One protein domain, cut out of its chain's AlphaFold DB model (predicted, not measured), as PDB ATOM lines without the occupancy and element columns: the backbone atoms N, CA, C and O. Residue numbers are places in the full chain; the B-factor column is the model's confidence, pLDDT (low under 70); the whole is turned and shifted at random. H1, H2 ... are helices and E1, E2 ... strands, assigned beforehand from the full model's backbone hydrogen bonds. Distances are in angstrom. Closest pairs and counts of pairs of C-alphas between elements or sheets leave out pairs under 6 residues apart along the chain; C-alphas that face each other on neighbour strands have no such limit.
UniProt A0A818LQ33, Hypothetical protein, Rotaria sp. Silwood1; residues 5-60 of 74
ATOM      1  N   SER A   5     241.879 205.570 169.931       55.44
ATOM      2  CA  SER A   5     241.805 204.317 170.692       55.44
ATOM      3  C   SER A   5     242.417 204.418 172.093       55.44
ATOM      4  O   SER A   5     241.832 203.880 173.026       55.44
ATOM      5  N   SER A   6     243.558 205.101 172.274       60.81
ATOM      6  CA  SER A   6     244.222 205.124 173.588       60.81
ATOM      7  C   SER A   6     243.468 205.977 174.597       60.81
ATOM      8  O   SER A   6     243.442 205.644 175.777       60.81
ATOM      9  N   ASP A   7     242.823 207.046 174.131       69.75
ATOM     10  CA  ASP A   7     242.035 207.926 174.992       69.75
ATOM     11  C   ASP A   7     240.731 207.245 175.429       69.75
ATOM     12  O   ASP A   7     240.322 207.370 176.581       69.75
ATOM     13  N   VAL A   8     240.101 206.459 174.547       70.06
ATOM     14  CA  VAL A   8     238.903 205.671 174.886       70.06
ATOM     15  C   VAL A   8     239.227 204.564 175.887       70.06
ATOM     16  O   VAL A   8     238.490 204.396 176.860       70.06
ATOM     17  N   ASP A   9     240.327 203.834 175.690       73.06
ATOM     18  CA  ASP A   9     240.752 202.790 176.627       73.06
ATOM     19  C   ASP A   9     241.130 203.382 177.996       73.06
ATOM     20  O   ASP A   9     240.708 202.862 179.028       73.06
ATOM     21  N   HIS A  10     241.819 204.528 178.020       71.69
ATOM     22  CA  HIS A  10     242.152 205.237 179.259       71.69
ATOM     23  C   HIS A  10     240.903 205.713 180.016       71.69
ATOM     24  O   HIS A  10     240.778 205.504 181.222       71.69
ATOM     25  N   LEU A  11     239.941 206.319 179.315       71.75
ATOM     26  CA  LEU A  11     238.674 206.751 179.913       71.75
ATOM     27  C   LEU A  11     237.853 205.564 180.433       71.75
ATOM     28  O   LEU A  11     237.212 205.670 181.481       71.75
ATOM     29  N   ARG A  12     237.889 204.421 179.734       71.81
ATOM     30  CA  ARG A  12     237.243 203.183 180.182       71.81
ATOM     31  C   ARG A  12     237.870 202.671 181.476       71.81
ATOM     32  O   ARG A  12     237.139 202.299 182.394       71.81
ATOM     33  N   ASP A  13     239.192 202.671 181.564       70.62
ATOM     34  CA  ASP A  13     239.911 202.176 182.737       70.62
ATOM     35  C   ASP A  13     239.734 203.105 183.948       70.62
ATOM     36  O   ASP A  13     239.496 202.623 185.058       70.62
ATOM     37  N   GLU A  14     239.729 204.427 183.755       69.88
ATOM     38  CA  GLU A  14     239.386 205.388 184.812       69.88
ATOM     39  C   GLU A  14     237.938 205.239 185.287       69.88
ATOM     40  O   GLU A  14     237.675 205.226 186.494       69.88
ATOM     41  N   TYR A  15     236.993 205.092 184.353       62.97
ATOM     42  CA  TYR A  15     235.591 204.852 184.678       62.97
ATOM     43  C   TYR A  15     235.429 203.558 185.475       62.97
ATOM     44  O   TYR A  15     234.806 203.576 186.532       62.97
ATOM     45  N   ASN A  16     236.033 202.455 185.027       62.84
ATOM     46  CA  ASN A  16     235.973 201.173 185.723       62.84
ATOM     47  C   ASN A  16     236.631 201.243 187.106       62.84
ATOM     48  O   ASN A  16     236.081 200.714 188.071       62.84
ATOM     49  N   THR A  17     237.747 201.962 187.234       63.50
ATOM     50  CA  THR A  17     238.440 202.174 188.513       63.50
ATOM     51  C   THR A  17     237.578 202.964 189.503       63.50
ATOM     52  O   THR A  17     237.525 202.614 190.681       63.50
ATOM     53  N   ARG A  18     236.842 203.987 189.041       59.06
ATOM     54  CA  ARG A  18     235.910 204.769 189.881       59.06
ATOM     55  C   ARG A  18     234.593 204.041 190.159       59.06
ATOM     56  O   ARG A  18     234.072 204.120 191.267       59.06
ATOM     57  N   LYS A  19     234.071 203.295 189.182       58.09
ATOM     58  CA  LYS A  19     232.886 202.431 189.322       58.09
ATOM     59  C   LYS A  19     233.123 201.337 190.366       58.09
ATOM     60  O   LYS A  19     232.195 200.916 191.043       58.09
ATOM     61  N   SER A  20     234.371 200.891 190.510       52.94
ATOM     62  CA  SER A  20     234.729 199.647 191.190       52.94
ATOM     63  C   SER A  20     234.572 199.625 192.711       52.94
ATOM     64  O   SER A  20     234.704 198.524 193.248       52.94
ATOM     65  N   LYS A  21     234.348 200.729 193.442       56.25
ATOM     66  CA  LYS A  21     234.435 200.616 194.914       56.25
ATOM     67  C   LYS A  21     233.197 200.901 195.746       56.25
ATOM     68  O   LYS A  21     233.039 200.177 196.719       56.25
ATOM     69  N   ASN A  22     232.292 201.815 195.396       65.25
ATOM     70  CA  ASN A  22     231.188 202.127 196.324       65.25
ATOM     71  C   ASN A  22     229.888 202.642 195.693       65.25
ATOM     72  O   ASN A  22     228.889 202.759 196.407       65.25
ATOM     73  N   ASN A  23     229.877 202.928 194.387       75.44
ATOM     74  CA  ASN A  23     228.689 203.452 193.720       75.44
ATOM     75  C   ASN A  23     227.958 202.330 192.983       75.44
ATOM     76  O   ASN A  23     228.527 201.675 192.112       75.44
ATOM     77  N   GLU A  24     226.691 202.122 193.320       85.75
ATOM     78  CA  GLU A  24     225.859 201.065 192.745       85.75
ATOM     79  C   GLU A  24     224.582 201.675 192.170       85.75
ATOM     80  O   GLU A  24     223.886 202.436 192.848       85.75
ATOM     81  N   LEU A  25     224.284 201.341 190.913       88.06
ATOM     82  CA  LEU A  25     223.038 201.700 190.249       88.06
ATOM     83  C   LEU A  25     222.095 200.503 190.316       88.06
ATOM     84  O   LEU A  25     222.344 199.481 189.683       88.06
ATOM     85  N   ILE A  26     221.002 200.653 191.051       92.50
ATOM     86  CA  ILE A  26     219.961 199.641 191.173       92.50
ATOM     87  C   ILE A  26     218.756 200.119 190.366       92.50
ATOM     88  O   ILE A  26     218.227 201.209 190.602       92.50
ATOM     89  N   VAL A  27     218.324 199.305 189.407       94.56
ATOM     90  CA  VAL A  27     217.210 199.615 188.504       94.56
ATOM     91  C   VAL A  27     216.085 198.622 188.749       94.56
ATOM     92  O   VAL A  27     216.320 197.418 188.789       94.56
ATOM     93  N   HIS A  28     214.860 199.124 188.883       95.25
ATOM     94  CA  HIS A  28     213.661 198.308 188.999       95.25
ATOM     95  C   HIS A  28     212.665 198.644 187.891       95.25
ATOM     96  O   HIS A  28     212.253 199.799 187.744       95.25
ATOM     97  N   TYR A  29     212.219 197.618 187.174       94.62
ATOM     98  CA  TYR A  29     211.002 197.686 186.370       94.62
ATOM     99  C   TYR A  29     209.877 197.018 187.155       94.62
ATOM    100  O   TYR A  29     209.961 195.835 187.491       94.62
ATOM    101  N   HIS A  30     208.828 197.784 187.458       89.06
ATOM    102  CA  HIS A  30     207.764 197.362 188.373       89.06
ATOM    103  C   HIS A  30     208.355 196.884 189.718       89.06
ATOM    104  O   HIS A  30     209.042 197.663 190.382       89.06
ATOM    105  N   ASP A  31     208.125 195.622 190.092       88.50
ATOM    106  CA  ASP A  31     208.606 195.015 191.341       88.50
ATOM    107  C   ASP A  31     209.856 194.134 191.144       88.50
ATOM    108  O   ASP A  31     210.317 193.481 192.081       88.50
ATOM    109  N   ARG A  32     210.435 194.109 189.933       92.56
ATOM    110  CA  ARG A  32     211.627 193.314 189.608       92.56
ATOM    111  C   ARG A  32     212.873 194.194 189.591       92.56
ATOM    112  O   ARG A  32     212.934 195.169 188.846       92.56
ATOM    113  N   GLN A  33     213.873 193.821 190.389       94.62
ATOM    114  CA  GLN A  33     215.225 194.377 190.297       94.62
ATOM    115  C   GLN A  33     215.951 193.798 189.081       94.62
ATOM    116  O   GLN A  33     215.890 192.589 188.847       94.62
ATOM    117  N   MET A  34     216.647 194.659 188.343       93.62
ATOM    118  CA  MET A  34     217.415 194.279 187.165       93.62
ATOM    119  C   MET A  34     218.892 194.081 187.465       93.62
ATOM    120  O   MET A  34     219.492 194.848 188.219       93.62
ATOM    121  N   HIS A  35     219.467 193.083 186.803       92.25
ATOM    122  CA  HIS A  35     220.892 192.788 186.772       92.25
ATOM    123  C   HIS A  35     221.432 192.942 185.348       92.25
ATOM    124  O   HIS A  35     220.676 192.992 184.375       92.25
ATOM    125  N   ASP A  36     222.753 193.039 185.228       89.44
ATOM    126  CA  ASP A  36     223.404 193.152 183.926       89.44
ATOM    127  C   ASP A  36     223.108 191.920 183.056       89.44
ATOM    128  O   ASP A  36     223.223 190.782 183.514       89.44
ATOM    129  N   GLY A  37     222.695 192.161 181.811       89.44
ATOM    130  CA  GLY A  37     222.282 191.118 180.868       89.44
ATOM    131  C   GLY A  37     220.876 190.538 181.076       89.44
ATOM    132  O   GLY A  37     220.497 189.639 180.326       89.44
ATOM    133  N   ASP A  38     220.085 191.023 182.041       93.69
ATOM    134  CA  ASP A  38     218.703 190.560 182.199       93.69
ATOM    135  C   ASP A  38     217.846 190.885 180.963       93.69
ATOM    136  O   ASP A  38     217.742 192.035 180.529       93.69
ATOM    137  N   GLU A  39     217.128 189.881 180.461       92.81
ATOM    138  CA  GLU A  39     216.116 190.081 179.428       92.81
ATOM    139  C   GLU A  39     214.786 190.563 180.028       92.81
ATOM    140  O   GLU A  39     214.280 190.054 181.043       92.81
ATOM    141  N   LEU A  40     214.185 191.541 179.350       89.31
ATOM    142  CA  LEU A  40     212.892 192.124 179.684       89.31
ATOM    143  C   LEU A  40     211.959 192.070 178.482       89.31
ATOM    144  O   LEU A  40     212.359 192.326 177.344       89.31
ATOM    145  N   LYS A  41     210.676 191.790 178.731       91.44
ATOM    146  CA  LYS A  41     209.667 191.909 177.680       91.44
ATOM    147  C   LYS A  41     209.385 193.385 177.444       91.44
ATOM    148  O   LYS A  41     209.291 194.168 178.383       91.44
ATOM    149  N   LYS A  42     209.118 193.752 176.190       90.00
ATOM    150  CA  LYS A  42     208.749 195.130 175.811       90.00
ATOM    151  C   LYS A  42     207.554 195.684 176.605       90.00
ATOM    152  O   LYS A  42     207.458 196.885 176.816       90.00
ATOM    153  N   ALA A  43     206.625 194.824 177.023       90.31
ATOM    154  CA  ALA A  43     205.491 195.237 177.850       90.31
ATOM    155  C   ALA A  43     205.924 195.738 179.240       90.31
ATOM    156  O   ALA A  43     205.318 196.669 179.762       90.31
ATOM    157  N   ASP A  44     207.004 195.184 179.790       88.00
ATOM    158  CA  ASP A  44     207.500 195.509 181.129       88.00
ATOM    159  C   ASP A  44     208.298 196.826 181.150       88.00
ATOM    160  O   ASP A  44     208.512 197.395 182.219       88.00
ATOM    161  N   THR A  45     208.702 197.337 179.978       90.19
ATOM    162  CA  THR A  45     209.543 198.537 179.809       90.19
ATOM    163  C   THR A  45     208.775 199.771 179.323       90.19
ATOM    164  O   THR A  45     209.378 200.774 178.948       90.19
ATOM    165  N   GLN A  46     207.436 199.730 179.328       92.38
ATOM    166  CA  GLN A  46     206.600 200.854 178.875       92.38
ATOM    167  C   GLN A  46     206.589 202.050 179.835       92.38
ATOM    168  O   GLN A  46     206.142 203.134 179.465       92.38
ATOM    169  N   THR A  47     207.054 201.862 181.070       90.69
ATOM    170  CA  THR A  47     207.145 202.918 182.078       90.69
ATOM    171  C   THR A  47     208.600 203.194 182.432       90.69
ATOM    172  O   THR A  47     209.470 202.336 182.284       90.69
ATOM    173  N   VAL A  48     208.870 204.418 182.889       92.88
ATOM    174  CA  VAL A  48     210.201 204.800 183.370       92.88
ATOM    175  C   VAL A  48     210.548 203.938 184.594       92.88
ATOM    176  O   VAL A  48     209.731 203.869 185.518       92.88
ATOM    177  N   PRO A  49     211.728 203.292 184.635       94.94
ATOM    178  CA  PRO A  49     212.104 202.455 185.764       94.94
ATOM    179  C   PRO A  49     212.327 203.288 187.026       94.94
ATOM    180  O   PRO A  49     212.748 204.448 186.977       94.94
ATOM    181  N   LYS A  50     212.107 202.666 188.184       95.19
ATOM    182  CA  LYS A  50     212.554 203.232 189.457       95.19
ATOM    183  C   LYS A  50     214.049 202.994 189.587       95.19
ATOM    184  O   LYS A  50     214.534 201.897 189.317       95.19
ATOM    185  N   VAL A  51     214.771 204.017 190.023       93.12
ATOM    186  CA  VAL A  51     216.225 203.967 190.147       93.12
ATOM    187  C   VAL A  51     216.628 204.356 191.555       93.12
ATOM    188  O   VAL A  51     216.185 205.377 192.078       93.12
ATOM    189  N   GLN A  52     217.488 203.540 192.151       91.56
ATOM    190  CA  GLN A  52     218.163 203.836 193.399       91.56
ATOM    191  C   GLN A  52     219.662 203.870 193.130       91.56
ATOM    192  O   GLN A  52     220.219 202.958 192.524       91.56
ATOM    193  N   ILE A  53     220.314 204.930 193.591       86.88
ATOM    194  CA  ILE A  53     221.761 205.074 193.482       86.88
ATOM    195  C   ILE A  53     222.316 205.000 194.895       86.88
ATOM    196  O   ILE A  53     221.983 205.822 195.751       86.88
ATOM    197  N   LYS A  54     223.152 204.000 195.150       86.38
ATOM    198  CA  LYS A  54     224.001 203.979 196.333       86.38
ATOM    199  C   LYS A  54     225.241 204.785 195.986       86.38
ATOM    200  O   LYS A  54     225.913 204.455 195.015       86.38
ATOM    201  N   ILE A  55     225.492 205.851 196.737       82.00
ATOM    202  CA  ILE A  55     226.628 206.747 196.518       82.00
ATOM    203  C   ILE A  55     227.524 206.805 197.749       82.00
ATOM    204  O   ILE A  55     227.062 206.594 198.877       82.00
ATOM    205  N   GLU A  56     228.791 207.138 197.537       79.31
ATOM    206  CA  GLU A  56     229.706 207.466 198.624       79.31
ATOM    207  C   GLU A  56     229.222 208.692 199.431       79.31
ATOM    208  O   GLU A  56     228.599 209.608 198.878       79.31
ATOM    209  N   PRO A  57     229.469 208.733 200.756       72.12
ATOM    210  CA  PRO A  57     228.987 209.815 201.618       72.12
ATOM    211  C   PRO A  57     229.468 211.221 201.233       72.12
ATOM    212  O   PRO A  57     228.780 212.199 201.529       72.12
ATOM    213  N   ASP A  58     230.632 211.330 200.601       77.62
ATOM    214  CA  ASP A  58     231.247 212.575 200.130       77.62
ATOM    215  C   ASP A  58     230.569 213.148 198.873       77.62
ATOM    216  O   ASP A  58     230.712 214.336 198.587       77.62
ATOM    217  N   LEU A  59     229.734 212.362 198.186       75.44
ATOM    218  CA  LEU A  59     228.944 212.798 197.027       75.44
ATOM    219  C   LEU A  59     227.539 213.316 197.394       75.44
ATOM    220  O   LEU A  59     226.729 213.587 196.507       75.44
ATOM    221  N   LYS A  60     227.224 213.484 198.688       69.00
ATOM    222  CA  LYS A  60     225.876 213.856 199.175       69.00
ATOM    223  C   LYS A  60     225.311 215.180 198.644       69.00
ATOM    224  O   LYS A  60     224.095 215.335 198.649       69.00
TER     225      LYS A  60
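This is residues 5 to 60 of the 74 residues of the protein "Hypothetical protein" of Rotaria sp. Silwood1 (UniProt A0A818LQ33). A narrow three-stranded sheet, E2, E1 and E3, makes one arm of a wide L, and the helix H1 makes the other, sticking out free beyond the end of the sheet where E1 begins. A long loop, residues 35 to 49, arches from one edge of the sheet to the other, from E2 to E3. The printed part has 56 residues with one named helix and three named strands, in the order H1, E1, E2, E3; the class is mixed, helices and strands, and the sheet, E2 E1 E3, is antiparallel. The whole is flat, 40 by 32 by 15 A, and only just loose, close to extended, with a radius of gyration of the C-alphas of 15.0 A.

E1, residues 24 to 29, is 16.5 A long and begins at C-alpha 24, (225.859, 201.065, 192.745). E3, residues 50 to 54, is 13.4 A long and ends at C-alpha 54, (224.001, 203.979, 196.333). E2 is residues 32 to 34, 6.4 A. H1, residues 5 to 19, is 20.7 A long and begins at C-alpha 5, (241.805, 204.317, 170.692).

E1 is the inner strand. It is antiparallel to E3 at 166 degrees, with N 26 and O 52 2.8 A apart, within hydrogen-bond range. E1 and E2 form a hairpin at 138 degrees, with N 34 and O 27 2.8 A apart, also within range. The edge strands E2 and E3 are apart. H1 is not on the sheet, and it is apart from E2 and E3. In H1 every O i to N i+4 pair is within hydrogen-bond range.

The C-alphas of Ser 6 and Asp 31, the two farthest apart, are 41.1 A from each other. The printed part has no cut. The link from E2 to E3 is long, 15 residues; those from H1 to E1 and E1 to E2 are tight. Mean pLDDT of the printed part is 80.8; residues 5 to 7, 14 to 22 and 60 are under 70.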